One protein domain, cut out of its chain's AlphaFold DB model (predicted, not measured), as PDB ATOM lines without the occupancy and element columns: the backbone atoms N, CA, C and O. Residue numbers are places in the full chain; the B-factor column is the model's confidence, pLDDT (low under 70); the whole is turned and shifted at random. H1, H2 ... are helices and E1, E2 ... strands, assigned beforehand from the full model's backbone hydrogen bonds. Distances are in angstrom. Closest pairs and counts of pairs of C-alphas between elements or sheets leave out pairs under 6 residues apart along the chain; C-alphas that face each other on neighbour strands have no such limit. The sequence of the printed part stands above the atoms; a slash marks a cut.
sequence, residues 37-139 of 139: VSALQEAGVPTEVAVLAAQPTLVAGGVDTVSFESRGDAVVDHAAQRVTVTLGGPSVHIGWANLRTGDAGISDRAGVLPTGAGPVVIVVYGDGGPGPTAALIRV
ATOM      1  N   VAL A  37      45.304  27.784  50.072       90.94
ATOM      2  CA  VAL A  37      46.144  26.708  50.603       90.94
ATOM      3  C   VAL A  37      46.317  26.891  52.104       90.94
ATOM      4  O   VAL A  37      46.021  25.968  52.860       90.94
ATOM      5  N   SER A  38      46.730  28.088  52.533       91.00
ATOM      6  CA  SER A  38      46.872  28.421  53.953       91.00
ATOM      7  C   SER A  38      45.550  28.247  54.706       91.00
ATOM      8  O   SER A  38      45.519  27.562  55.725       91.00
ATOM      9  N   ALA A  39      44.440  28.761  54.164       87.75
ATOM     10  CA  ALA A  39      43.128  28.655  54.810       87.75
ATOM     11  C   ALA A  39      42.667  27.193  54.990       87.75
ATOM     12  O   ALA A  39      42.161  26.813  56.046       87.75
ATOM     13  N   LEU A  40      42.877  26.335  53.985       87.81
ATOM     14  CA  LEU A  40      42.533  24.913  54.082       87.81
ATOM     15  C   LEU A  40      43.452  24.155  55.047       87.81
ATOM     16  O   LEU A  40      42.978  23.286  55.776       87.81
ATOM     17  N   GLN A  41      44.745  24.480  55.079       92.56
ATOM     18  CA  GLN A  41      45.681  23.890  56.039       92.56
ATOM     19  C   GLN A  41      45.317  24.259  57.479       92.56
ATOM     20  O   GLN A  41      45.320  23.386  58.345       92.56
ATOM     21  N   GLU A  42      44.944  25.516  57.728       90.31
ATOM     22  CA  GLU A  42      44.439  25.975  59.028       90.31
ATOM     23  C   GLU A  42      43.146  25.255  59.430       90.31
ATOM     24  O   GLU A  42      42.966  24.912  60.598       90.31
ATOM     25  N   ALA A  43      42.283  24.947  58.458       88.50
ATOM     26  CA  ALA A  43      41.090  24.132  58.668       88.50
ATOM     27  C   ALA A  43      41.391  22.638  58.923       88.50
ATOM     28  O   ALA A  43      40.475  21.891  59.263       88.50
ATOM     29  N   GLY A  44      42.648  22.198  58.783       91.69
ATOM     30  CA  GLY A  44      43.099  20.825  59.026       91.69
ATOM     31  C   GLY A  44      43.167  19.934  57.782       91.69
ATOM     32  O   GLY A  44      43.302  18.718  57.911       91.69
ATOM     33  N   VAL A  45      43.048  20.501  56.576       89.56
ATOM     34  CA  VAL A  45      43.151  19.735  55.327       89.56
ATOM     35  C   VAL A  45      44.611  19.316  55.127       89.56
ATOM     36  O   VAL A  45      45.500  20.165  55.253       89.56
ATOM     37  N   PRO A  46      44.891  18.042  54.782       91.44
ATOM     38  CA  PRO A  46      46.257  17.590  54.535       91.44
ATOM     39  C   PRO A  46      46.975  18.467  53.503       91.44
ATOM     40  O   PRO A  46      46.380  18.871  52.503       91.44
ATOM     41  N   THR A  47      48.257  18.767  53.724       92.19
ATOM     42  CA  THR A  47      49.029  19.715  52.902       92.19
ATOM     43  C   THR A  47      48.984  19.369  51.414       92.19
ATOM     44  O   THR A  47      48.752  20.245  50.582       92.19
ATOM     45  N   GLU A  48      49.160  18.097  51.075       88.44
ATOM     46  CA  GLU A  48      49.113  17.575  49.710       88.44
ATOM     47  C   GLU A  48      47.745  17.757  49.039       88.44
ATOM     48  O   GLU A  48      47.673  17.941  47.824       88.44
ATOM     49  N   VAL A  49      46.668  17.769  49.825       88.19
ATOM     50  CA  VAL A  49      45.301  18.026  49.362       88.19
ATOM     51  C   VAL A  49      45.062  19.530  49.226       88.19
ATOM     52  O   VAL A  49      44.508  19.980  48.224       88.19
ATOM     53  N   ALA A  50      45.530  20.329  50.187       86.88
ATOM     54  CA  ALA A  50      45.386  21.781  50.175       86.88
ATOM     55  C   ALA A  50      46.091  22.431  48.972       86.88
ATOM     56  O   ALA A  50      45.561  23.374  48.394       86.88
ATOM     57  N   VAL A  51      47.238  21.904  48.527       91.06
ATOM     58  CA  VAL A  51      47.950  22.417  47.337       91.06
ATOM     59  C   VAL A  51      47.100  22.324  46.064       91.06
ATOM     60  O   VAL A  51      47.229  23.176  45.185       91.06
ATOM     61  N   LEU A  52      46.173  21.364  45.966       86.56
ATOM     62  CA  LEU A  52      45.253  21.284  44.825       86.56
ATOM     63  C   LEU A  52      44.312  22.489  44.743       86.56
ATOM     64  O   LEU A  52      43.896  22.874  43.653       86.56
ATOM     65  N   ALA A  53      44.021  23.133  45.874       84.44
ATOM     66  CA  ALA A  53      43.209  24.343  45.914       84.44
ATOM     67  C   ALA A  53      43.898  25.561  45.284       84.44
ATOM     68  O   ALA A  53      43.225  26.539  44.965       84.44
ATOM     69  N   ALA A  54      45.219  25.507  45.067       86.69
ATOM     70  CA  ALA A  54      45.939  26.517  44.297       86.69
ATOM     71  C   ALA A  54      45.707  26.380  42.785       86.69
ATOM     72  O   ALA A  54      45.995  27.315  42.043       86.69
ATOM     73  N   GLN A  55      45.217  25.229  42.317       86.50
ATOM     74  CA  GLN A  55      44.961  24.947  40.903       86.50
ATOM     75  C   GLN A  55      43.583  24.297  40.714       86.50
ATOM     76  O   GLN A  55      43.483  23.190  40.181       86.50
ATOM     77  N   PRO A  56      42.501  24.954  41.163       84.31
ATOM     78  CA  PRO A  56      41.182  24.359  41.099       84.31
ATOM     79  C   PRO A  56      40.678  24.326  39.652       84.31
ATOM     80  O   PRO A  56      40.876  25.271  38.882       84.31
ATOM     81  N   THR A  57      39.955  23.265  39.294       84.38
ATOM     82  CA  THR A  57      39.240  23.220  38.015       84.38
ATOM     83  C   THR A  57      38.125  24.263  38.036       84.38
ATOM     84  O   THR A  57      37.284  24.263  38.938       84.38
ATOM     85  N   LEU A  58      38.117  25.168  37.055       79.50
ATOM     86  CA  LEU A  58      37.087  26.198  36.945       79.50
ATOM     87  C   LEU A  58      35.750  25.567  36.554       79.50
ATOM     88  O   LEU A  58      35.629  24.976  35.481       79.50
ATOM     89  N   VAL A  59      34.737  25.753  37.395       80.81
ATOM     90  CA  VAL A  59      33.354  25.429  37.047       80.81
ATOM     91  C   VAL A  59      32.756  26.631  36.319       80.81
ATOM     92  O   VAL A  59      32.821  27.763  36.809       80.81
ATOM     93  N   ALA A  60      32.217  26.404  35.119       73.81
ATOM     94  CA  ALA A  60      31.580  27.456  34.332       73.81
ATOM     95  C   ALA A  60      30.428  28.110  35.119       73.81
ATOM     96  O   ALA A  60      29.720  27.450  35.874       73.81
ATOM     97  N   GLY A  61      30.238  29.422  34.948       66.69
ATOM     98  CA  GLY A  61      29.118  30.125  35.579       66.69
ATOM     99  C   GLY A  61      27.770  29.626  35.048       66.69
ATOM    100  O   GLY A  61      27.652  29.359  33.853       66.69
ATOM    101  N   GLY A  62      26.768  29.522  35.927       69.38
ATOM    102  CA  GLY A  62      25.437  28.991  35.594       69.38
ATOM    103  C   GLY A  62      25.339  27.462  35.627       69.38
ATOM    104  O   GLY A  62      24.386  26.903  35.092       69.38
ATOM    105  N   VAL A  63      26.336  26.786  36.204       72.38
ATOM    106  CA  VAL A  63      26.290  25.347  36.476       72.38
ATOM    107  C   VAL A  63      25.728  25.130  37.877       72.38
ATOM    108  O   VAL A  63      26.410  25.379  38.869       72.38
ATOM    109  N   ASP A  64      24.509  24.598  37.940       83.38
ATOM    110  CA  ASP A  64      23.821  24.307  39.204       83.38
ATOM    111  C   ASP A  64      24.310  23.006  39.857       83.38
ATOM    112  O   ASP A  64      23.959  22.706  40.996       83.38
ATOM    113  N   THR A  65      25.089  22.174  39.153       85.94
ATOM    114  CA  THR A  65      25.591  20.900  39.688       85.94
ATOM    115  C   THR A  65      26.993  20.568  39.185       85.94
ATOM    116  O   THR A  65      27.244  20.508  37.984       85.94
ATOM    117  N   VAL A  66      27.905  20.307  40.118       84.62
ATOM    118  CA  VAL A  66      29.297  19.908  39.892       84.62
ATOM    119  C   VAL A  66      29.459  18.460  40.326       84.62
ATOM    120  O   VAL A  66      29.314  18.158  41.507       84.62
ATOM    121  N   SER A  67      29.774  17.567  39.392       85.56
ATOM    122  CA  SER A  67      29.984  16.155  39.719       85.56
ATOM    123  C   SER A  67      31.437  15.882  40.099       85.56
ATOM    124  O   SER A  67      32.360  16.244  39.367       85.56
ATOM    125  N   PHE A  68      31.642  15.210  41.229       83.06
ATOM    126  CA  PHE A  68      32.933  14.710  41.709       83.06
ATOM    127  C   PHE A  68      33.104  13.224  41.374       83.06
ATOM    128  O   PHE A  68      33.573  12.427  42.194       83.06
ATOM    129  N   GLU A  69      32.712  12.844  40.157       81.06
ATOM    130  CA  GLU A  69      32.755  11.468  39.661       81.06
ATOM    131  C   GLU A  69      32.050  10.485  40.622       81.06
ATOM    132  O   GLU A  69      30.954  10.732  41.118       81.06
ATOM    133  N   SER A  70      32.701   9.357  40.923       76.56
ATOM    134  CA  SER A  70      32.220   8.303  41.824       76.56
ATOM    135  C   SER A  70      32.014   8.740  43.279       76.56
ATOM    136  O   SER A  70      31.499   7.955  44.076       76.56
ATOM    137  N   ARG A  71      32.411   9.966  43.641       79.31
ATOM    138  CA  ARG A  71      32.290  10.467  45.010       79.31
ATOM    139  C   ARG A  71      30.995  11.208  45.276       79.31
ATOM    140  O   ARG A  71      30.686  11.347  46.446       79.31
ATOM    141  N   GLY A  72      30.242  11.645  44.267       85.06
ATOM    142  CA  GLY A  72      28.978  12.373  44.442       85.06
ATOM    143  C   GLY A  72      28.989  13.759  43.803       85.06
ATOM    144  O   GLY A  72      29.830  14.036  42.955       85.06
ATOM    145  N   ASP A  73      28.072  14.633  44.213       88.31
ATOM    146  CA  ASP A  73      27.774  15.887  43.514       88.31
ATOM    147  C   ASP A  73      27.697  17.085  44.477       88.31
ATOM    148  O   ASP A  73      27.261  16.960  45.620       88.31
ATOM    149  N   ALA A  74      28.087  18.270  44.010       87.44
ATOM    150  CA  ALA A  74      27.772  19.550  44.640       87.44
ATOM    151  C   ALA A  74      26.689  20.276  43.851       87.44
ATOM    152  O   ALA A  74      26.872  20.560  42.674       87.44
ATOM    153  N   VAL A  75      25.602  20.641  44.517       88.88
ATOM    154  CA  VAL A  75      24.548  21.496  43.973       88.88
ATOM    155  C   VAL A  75      24.802  22.935  44.404       88.88
ATOM    156  O   VAL A  75      24.973  23.208  45.593       88.88
ATOM    157  N   VAL A  76      24.827  23.851  43.443       87.25
ATOM    158  CA  VAL A  76      25.033  25.284  43.663       87.25
ATOM    159  C   VAL A  76      23.675  25.973  43.654       87.25
ATOM    160  O   VAL A  76      22.984  25.984  42.643       87.25
ATOM    161  N   ASP A  77      23.283  26.546  44.790       84.62
ATOM    162  CA  ASP A  77      22.103  27.399  44.902       84.62
ATOM    163  C   ASP A  77      22.549  28.863  44.913       84.62
ATOM    164  O   ASP A  77      22.935  29.425  45.945       84.62
ATOM    165  N   HIS A  78      22.497  29.475  43.734       82.56
ATOM    166  CA  HIS A  78      22.850  30.876  43.523       82.56
ATOM    167  C   HIS A  78      21.913  31.845  44.263       82.56
ATOM    168  O   HIS A  78      22.351  32.891  44.742       82.56
ATOM    169  N   ALA A  79      20.624  31.507  44.389       83.19
ATOM    170  CA  ALA A  79      19.641  32.375  45.036       83.19
ATOM    171  C   ALA A  79      19.838  32.404  46.557       83.19
ATOM    172  O   ALA A  79      19.765  33.466  47.176       83.19
ATOM    173  N   ALA A  80      20.121  31.244  47.153       83.25
ATOM    174  CA  ALA A  80      20.407  31.119  48.578       83.25
ATOM    175  C   ALA A  80      21.877  31.383  48.935       83.25
ATOM    176  O   ALA A  80      22.207  31.422  50.123       83.25
ATOM    177  N   GLN A  81      22.744  31.554  47.934       84.12
ATOM    178  CA  GLN A  81      24.190  31.699  48.084       84.12
ATOM    179  C   GLN A  81      24.821  30.559  48.890       84.12
ATOM    180  O   GLN A  81      25.500  30.779  49.902       84.12
ATOM    181  N   ARG A  82      24.538  29.324  48.466       84.81
ATOM    182  CA  ARG A  82      24.951  28.098  49.156       84.81
ATOM    183  C   ARG A  82      25.422  27.042  48.176       84.81
ATOM    184  O   ARG A  82      24.889  26.914  47.080       84.81
ATOM    185  N   VAL A  83      26.354  26.210  48.629       85.06
ATOM    186  CA  VAL A  83      26.710  24.970  47.934       85.06
ATOM    187  C   VAL A  83      26.359  23.794  48.829       85.06
ATOM    188  O   VAL A  83      26.814  23.722  49.967       85.06
ATOM    189  N   THR A  84      25.541  22.880  48.321       87.44
ATOM    190  CA  THR A  84      25.187  21.635  49.005       87.44
ATOM    191  C   THR A  84      25.976  20.504  48.384       87.44
ATOM    192  O   THR A  84      25.730  20.135  47.241       87.44
ATOM    193  N   VAL A  85      26.918  19.939  49.127       86.50
ATOM    194  CA  VAL A  85      27.701  18.791  48.663       86.50
ATOM    195  C   VAL A  85      27.062  17.517  49.196       86.50
ATOM    196  O   VAL A  85      26.756  17.441  50.383       86.50
ATOM    197  N   THR A  86      26.861  16.528  48.333       86.75
ATOM    198  CA  THR A  86      26.362  15.195  48.679       86.75
ATOM    199  C   THR A  86      27.347  14.162  48.167       86.75
ATOM    200  O   THR A  86      27.445  13.950  46.961       86.75
ATOM    201  N   LEU A  87      28.069  13.510  49.079       84.19
ATOM    202  CA  LEU A  87      29.061  12.503  48.725       84.19
ATOM    203  C   LEU A  87      28.627  11.087  49.106       84.19
ATOM    204  O   LEU A  87      28.014  10.852  50.148       84.19
ATOM    205  N   GLY A  88      28.990  10.133  48.255       81.25
ATOM    206  CA  GLY A  88      28.882   8.703  48.492       81.25
ATOM    207  C   GLY A  88      30.164   8.140  49.106       81.25
ATOM    208  O   GLY A  88      31.268   8.449  48.669       81.25
ATOM    209  N   GLY A  89      30.009   7.263  50.099       78.06
ATOM    210  CA  GLY A  89      31.110   6.493  50.685       78.06
ATOM    211  C   GLY A  89      31.430   6.857  52.144       78.06
ATOM    212  O   GLY A  89      31.182   7.978  52.590       78.06
ATOM    213  N   PRO A  90      31.957   5.900  52.929       73.94
ATOM    214  CA  PRO A  90      32.145   6.076  54.368       73.94
ATOM    215  C   PRO A  90      33.306   7.008  54.745       73.94
ATOM    216  O   PRO A  90      33.268   7.530  55.860       73.94
ATOM    217  N   SER A  91      34.261   7.235  53.834       83.88
ATOM    218  CA  SER A  91      35.567   7.860  54.112       83.88
ATOM    219  C   SER A  91      35.861   9.088  53.242       83.88
ATOM    220  O   SER A  91      37.011   9.303  52.872       83.88
ATOM    221  N   VAL A  92      34.835   9.858  52.854       86.50
ATOM    222  CA  VAL A  92      35.020  11.065  52.030       86.50
ATOM    223  C   VAL A  92      34.857  12.336  52.863       86.50
ATOM    224  O   VAL A  92      33.838  12.537  53.529       86.50
ATOM    225  N   HIS A  93      35.863  13.197  52.769       89.25
ATOM    226  CA  HIS A  93      35.981  14.488  53.425       89.25
ATOM    227  C   HIS A  93      35.930  15.621  52.396       89.25
ATOM    228  O   HIS A  93      36.359  15.479  51.246       89.25
ATOM    229  N   ILE A  94      35.419  16.768  52.836       90.00
ATOM    230  CA  ILE A  94      35.306  17.993  52.048       90.00
ATOM    231  C   ILE A  94      36.065  19.085  52.781       90.00
ATOM    232  O   ILE A  94      35.646  19.490  53.858       90.00
ATOM    233  N   GLY A  95      37.145  19.584  52.190       90.56
ATOM    234  CA  GLY A  95      37.731  20.868  52.559       90.56
ATOM    235  C   GLY A  95      37.105  21.978  51.722       90.56
ATOM    236  O   GLY A  95      36.860  21.787  50.531       90.56
ATOM    237  N   TRP A  96      36.847  23.140  52.307       91.56
ATOM    238  CA  TRP A  96      36.346  24.294  51.563       91.56
ATOM    239  C   TRP A  96      36.972  25.594  52.053       91.56
ATOM    240  O   TRP A  96      37.312  25.708  53.227       91.56
ATOM    241  N   ALA A  97      37.122  26.561  51.146       89.62
ATOM    242  CA  ALA A  97      37.616  27.899  51.454       89.62
ATOM    243  C   ALA A  97      36.887  28.963  50.625       89.62
ATOM    244  O   ALA A  97      36.803  28.877  49.397       89.62
ATOM    245  N   ASN A  98      36.382  29.989  51.302       89.50
ATOM    246  CA  ASN A  98      35.786  31.170  50.707       89.50
ATOM    247  C   ASN A  98      36.873  32.197  50.395       89.50
ATOM    248  O   ASN A  98      37.442  32.819  51.291       89.50
ATOM    249  N   LEU A  99      37.134  32.427  49.108       86.06
ATOM    250  CA  LEU A  99      38.229  33.302  48.684       86.06
ATOM    251  C   LEU A  99      37.949  34.789  48.935       86.06
ATOM    252  O   LEU A  99      38.843  35.620  48.786       86.06
ATOM    253  N   ARG A 100      36.704  35.145  49.276       85.31
ATOM    254  CA  ARG A 100      36.316  36.519  49.603       85.31
ATOM    255  C   ARG A 100      36.475  36.819  51.092       85.31
ATOM    256  O   ARG A 100      36.911  37.919  51.435       85.31
ATOM    257  N   THR A 101      36.058  35.898  51.960       85.75
ATOM    258  CA  THR A 101      36.026  36.125  53.415       85.75
ATOM    259  C   THR A 101      37.230  35.539  54.139       85.75
ATOM    260  O   THR A 101      37.591  36.050  55.192       85.75
ATOM    261  N   GLY A 102      37.875  34.521  53.568       85.25
ATOM    262  CA  GLY A 102      38.922  33.753  54.240       85.25
ATOM    263  C   GLY A 102      38.385  32.576  55.046       85.25
ATOM    264  O   GLY A 102      39.176  31.776  55.531       85.25
ATOM    265  N   ASP A 103      37.060  32.441  55.161       87.81
ATOM    266  CA  ASP A 103      36.452  31.351  55.917       87.81
ATOM    267  C   ASP A 103      36.773  30.011  55.262       87.81
ATOM    268  O   ASP A 103      36.605  29.844  54.052       87.81
ATOM    269  N   ALA A 104      37.193  29.046  56.069       89.25
ATOM    270  CA  ALA A 104      37.477  27.697  55.623       89.25
ATOM    271  C   ALA A 104      36.999  26.674  56.652       89.25
ATOM    272  O   ALA A 104      36.785  26.986  57.825       89.25
ATOM    273  N   GLY A 105      36.824  25.436  56.205       90.25
ATOM    274  CA  GLY A 105      36.392  24.359  57.079       90.25
ATOM    275  C   GLY A 105      36.501  22.986  56.442       90.25
ATOM    276  O   GLY A 105      36.793  22.842  55.252       90.25
ATOM    277  N   ILE A 106      36.224  21.974  57.263       90.38
ATOM    278  CA  ILE A 106      36.092  20.582  56.840       90.38
ATOM    279  C   ILE A 106      34.687  20.095  57.176       90.38
ATOM    280  O   ILE A 106      34.146  20.415  58.233       90.38
ATOM    281  N   SER A 107      34.096  19.324  56.271       86.94
ATOM    282  CA  SER A 107      32.842  18.613  56.497       86.94
ATOM    283  C   SER A 107      32.966  17.170  56.032       86.94
ATOM    284  O   SER A 107      33.603  16.888  55.017       86.94
ATOM    285  N   ASP A 108      32.287  16.265  56.728       82.25
ATOM    286  CA  ASP A 108      32.203  14.862  56.333       82.25
ATOM    287  C   ASP A 108      30.941  14.621  55.499       82.25
ATOM    288  O   ASP A 108      29.853  15.044  55.890       82.25
ATOM    289  N   ARG A 109      31.081  13.889  54.382       70.06
ATOM    290  CA  ARG A 109      30.011  13.351  53.507       70.06
ATOM    291  C   ARG A 109      29.050  14.355  52.867       70.06
ATOM    292  O   ARG A 109      28.967  14.412  51.646       70.06
ATOM    293  N   ALA A 110      28.273  15.080  53.661       71.81
ATOM    294  CA  ALA A 110      27.270  16.008  53.174       71.81
ATOM    295  C   ALA A 110      27.249  17.270  54.027       71.81
ATOM    296  O   ALA A 110      27.203  17.206  55.255       71.81
ATOM    297  N   GLY A 111      27.278  18.419  53.365       80.75
ATOM    298  CA  GLY A 111      27.358  19.703  54.038       80.75
ATOM    299  C   GLY A 111      26.778  20.815  53.186       80.75
ATOM    300  O   GLY A 111      26.929  20.827  51.963       80.75
ATOM    301  N   VAL A 112      26.116  21.755  53.856       82.81
ATOM    302  CA  VAL A 112      25.763  23.047  53.274       82.81
ATOM    303  C   VAL A 112      26.899  23.998  53.604       82.81
ATOM    304  O   VAL A 112      27.134  24.314  54.770       82.81
ATOM    305  N   LEU A 113      27.609  24.437  52.575       82.44
ATOM    306  CA  LEU A 113      28.731  25.346  52.710       82.44
ATOM    307  C   LEU A 113      28.210  26.787  52.674       82.44
ATOM    308  O   LEU A 113      27.549  27.166  51.698       82.44
ATOM    309  N   PRO A 114      28.469  27.601  53.714       75.62
ATOM    310  CA  PRO A 114      28.123  29.014  53.699       75.62
ATOM    311  C   PRO A 114      29.106  29.754  52.788       75.62
ATOM    312  O   PRO A 114      30.179  30.187  53.201       75.62
ATOM    313  N   THR A 115      28.751  29.877  51.516       75.25
ATOM    314  CA  THR A 115      29.631  30.458  50.496       75.25
ATOM    315  C   THR A 115      29.453  31.969  50.352       75.25
ATOM    316  O   THR A 115      30.357  32.665  49.888       75.25
ATOM    317  N   GLY A 116      28.298  32.505  50.764       82.19
ATOM    318  CA  GLY A 116      27.964  33.914  50.553       82.19
ATOM    319  C   GLY A 116      28.099  34.311  49.076       82.19
ATOM    320  O   GLY A 116      28.000  33.473  48.185       82.19
ATOM    321  N   ALA A 117      28.377  35.587  48.811       78.19
ATOM    322  CA  ALA A 117      28.542  36.124  47.454       78.19
ATOM    323  C   ALA A 117      29.972  35.959  46.882       78.19
ATOM    324  O   ALA A 117      30.426  36.791  46.090       78.19
ATOM    325  N   GLY A 118      30.749  34.995  47.384       82.19
ATOM    326  CA  GLY A 118      32.170  34.833  47.074       82.19
ATOM    327  C   GLY A 118      32.466  33.558  46.280       82.19
ATOM    328  O   GLY A 118      31.748  32.571  46.427       82.19
ATOM    329  N   PRO A 119      33.534  33.539  45.461       84.62
ATOM    330  CA  PRO A 119      34.020  32.294  44.885       84.62
ATOM    331  C   PRO A 119      34.551  31.375  45.989       84.62
ATOM    332  O   PRO A 119      35.247  31.822  46.906       84.62
ATOM    333  N   VAL A 120      34.237  30.087  45.876       87.50
ATOM    334  CA  VAL A 120      34.591  29.065  46.862       87.50
ATOM    335  C   VAL A 120      35.369  27.952  46.193       87.50
ATOM    336  O   VAL A 120      34.967  27.436  45.149       87.50
ATOM    337  N   VAL A 121      36.491  27.578  46.801       88.12
ATOM    338  CA  VAL A 121      37.223  26.371  46.425       88.12
ATOM    339  C   VAL A 121      36.731  25.227  47.291       88.12
ATOM    340  O   VAL A 121      36.681  25.355  48.512       88.12
ATOM    341  N   ILE A 122      36.383  24.116  46.653       89.38
ATOM    342  CA  ILE A 122      36.011  22.867  47.313       89.38
ATOM    343  C   ILE A 122      37.041  21.818  46.930       89.38
ATOM    344  O   ILE A 122      37.321  21.631  45.747       89.38
ATOM    345  N   VAL A 123      37.582  21.121  47.923       88.88
ATOM    346  CA  VAL A 123      38.462  19.971  47.736       88.88
ATOM    347  C   VAL A 123      37.812  18.742  48.344       88.88
ATOM    348  O   VAL A 123      37.507  18.711  49.532       88.88
ATOM    349  N   VAL A 124      37.613  17.715  47.529       88.88
ATOM    350  CA  VAL A 124      37.042  16.435  47.945       88.88
ATOM    351  C   VAL A 124      38.154  15.393  47.983       88.88
ATOM    352  O   VAL A 124      38.860  15.191  46.992       88.88
ATOM    353  N   TYR A 125      38.320  14.726  49.123       87.88
ATOM    354  CA  TYR A 125      39.386  13.750  49.358       87.88
ATOM    355  C   TYR A 125      38.909  12.620  50.273       87.88
ATOM    356  O   TYR A 125      37.876  12.737  50.921       87.88
ATOM    357  N   GLY A 126      39.621  11.495  50.301       85.44
ATOM    358  CA  GLY A 126      39.205  10.344  51.100       85.44
ATOM    359  C   GLY A 126      39.797   9.022  50.639       85.44
ATOM    360  O   GLY A 126      40.292   8.915  49.511       85.44
ATOM    361  N   ASP A 127      39.697   8.014  51.501       77.81
ATOM    362  CA  ASP A 127      40.279   6.693  51.272       77.81
ATOM    363  C   ASP A 127      39.478   5.873  50.247       77.81
ATOM    364  O   ASP A 127      38.248   5.821  50.284       77.81
ATOM    365  N   GLY A 128      40.184   5.187  49.343       69.94
ATOM    366  CA  GLY A 128      39.601   4.157  48.471       69.94
ATOM    367  C   GLY A 128      38.912   4.642  47.186       69.94
ATOM    368  O   GLY A 128      38.240   3.843  46.538       69.94
ATOM    369  N   GLY A 129      39.077   5.911  46.801       69.62
ATOM    370  CA  GLY A 129      38.563   6.478  45.545       69.62
ATOM    371  C   GLY A 129      39.664   6.977  44.592       69.62
ATOM    372  O   GLY A 129      40.848   6.748  44.855       69.62
ATOM    373  N   PRO A 130      39.305   7.683  43.499       71.94
ATOM    374  CA  PRO A 130      40.271   8.430  42.680       71.94
ATOM    375  C   PRO A 130      41.075   9.426  43.537       71.94
ATOM    376  O   PRO A 130      40.721   9.684  44.681       71.94
ATOM    377  N   GLY A 131      42.176   9.995  43.037       83.81
ATOM    378  CA  GLY A 131      42.948  11.000  43.789       83.81
ATOM    379  C   GLY A 131      42.092  12.182  44.295       83.81
ATOM    380  O   GLY A 131      40.939  12.330  43.887       83.81
ATOM    381  N   PRO A 132      42.590  13.014  45.223       87.88
ATOM    382  CA  PRO A 132      41.857  14.197  45.672       87.88
ATOM    383  C   PRO A 132      41.539  15.147  44.501       87.88
ATOM    384  O   PRO A 132      42.334  15.277  43.571       87.88
ATOM    385  N   THR A 133      40.380  15.806  44.553       86.31
ATOM    386  CA  THR A 133      39.864  16.658  43.464       86.31
ATOM    387  C   THR A 133      39.514  18.041  43.995       86.31
ATOM    388  O   THR A 133      38.812  18.138  44.998       86.31
ATOM    389  N   ALA A 134      39.946  19.103  43.309       87.06
ATOM    390  CA  ALA A 134      39.624  20.487  43.655       87.06
ATOM    391  C   ALA A 134      38.806  21.181  42.553       87.06
ATOM    392  O   ALA A 134      39.148  21.104  41.370       87.06
ATOM    393  N   ALA A 135      37.753  21.896  42.944       85.69
ATOM    394  CA  ALA A 135      36.891  22.667  42.053       85.69
ATOM    395  C   ALA A 135      36.721  24.102  42.567       85.69
ATOM    396  O   ALA A 135      36.556  24.320  43.768       85.69
ATOM    397  N   LEU A 136      36.740  25.078  41.655       87.69
ATOM    398  CA  LEU A 136      36.408  26.471  41.948       87.69
ATOM    399  C   LEU A 136      34.981  26.735  41.498       87.69
ATOM    400  O   LEU A 136      34.691  26.721  40.300       87.69
ATOM    401  N   ILE A 137      34.122  27.027  42.465       84.12
ATOM    402  CA  ILE A 137      32.708  27.300  42.254       84.12
ATOM    403  C   ILE A 137      32.462  28.794  42.431       84.12
ATOM    404  O   ILE A 137      32.909  29.411  43.400       84.12
ATOM    405  N   ARG A 138      31.733  29.383  41.483       82.75
ATOM    406  CA  ARG A 138      31.155  30.718  41.641       82.75
ATOM    407  C   ARG A 138      29.724  30.556  42.117       82.75
ATOM    408  O   ARG A 138      28.973  29.827  41.478       82.75
ATOM    409  N   VAL A 139      29.388  31.227  43.211       77.88
ATOM    410  CA  VAL A 139      28.045  31.250  43.796       77.88
ATOM    411  C   VAL A 139      27.388  32.589  43.517       77.88
ATOM    412  O   VAL A 139      28.109  33.611  43.541       77.88
TER     413      VAL A 139
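What this domain is: This is residues 37 to 139 of the 139 residues of an uncharacterized protein of Rhodococcus kyotonensis (UniProt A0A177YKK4). Two four-stranded antiparallel sheets stand face to face as a sandwich, their strands running nearly in line. Two short helices, H1 and H2, form a hairpin that covers the outward face of the sheet E5 E4 E7 E8, while no named helix is on the sheet E1 E2 E3 E6. The printed part has 103 residues, with named elements in the order H1 H2 E1 E2 E3 E4 E5 E6 E7 E8; the class is mixed, helices and strands. The whole is compact, with a radius of gyration of the C-alphas of 12.1 A and spans of 34 by 27 by 20 A.

How they stand to each other: One sheet runs E5, residues 104 to 108, E4, residues 92 to 98, E7, residues 120 to 126, and E8, residues 133 to 137; it is twisted, with C-alphas up to 4.4 A off its best plane. Within hydrogen-bond range are N 94 and O 107, 2.8 A, for the neighbour strands E5 and E4, N 95 and O 123, 2.8 A, for E4 and E7, and N 122 and O 135, 2.9 A, for E7 and E8. On one face, H1, residues 37 to 42, has a height over the sheet of 8.1 A and runs across the strands, at 68 degrees to E4 on the local plane. On the same face, H2, residues 47 to 54, has a height over the sheet of 8.7 A, lies over E7 and runs only just along it, at 29.6 degrees on the local plane. H1 and H2 touch, closest at the C-alphas of Val 37 and Ala 50, 5.0 A. In H1 every O i to N i+4 pair is within hydrogen-bond range; in H2 1 of 4 is, beside 4 of 5 O i to N i+3 pairs. The other sheet of the sandwich runs E1, residues 65 to 67, E2, residues 72 to 77, E3, residues 82 to 87, and E6, residues 110 to 114; E1 E2 E3 form a meander, each strand the antiparallel neighbour of the one before. Within hydrogen-bond range are N 66 and O 74, 2.8 A, for E1 and E2, N 75 and O 84, 2.8 A, for E2 and E3, and N 113 and O 83, 2.8 A, for E3 and E6. The facing parts of the sheets are 10.0 A apart centre to centre, their best planes 15 degrees apart.

Where its parts are: H1 begins at C-alpha 37, (46.144, 26.708, 50.603). E4 measures 20.2 A from first to last C-alpha, E7 19.7 A, E2 16.5 A and E3 16.1 A. E8 ends at C-alpha 137, (32.708, 27.300, 42.254).

The domain as a whole: The two C-alphas farthest apart are those of Ala 79 and Gly 128, 34.7 A. The printed part has no cut and no long link. Residues 61 to 62 and 128 to 129 have pLDDT under 70.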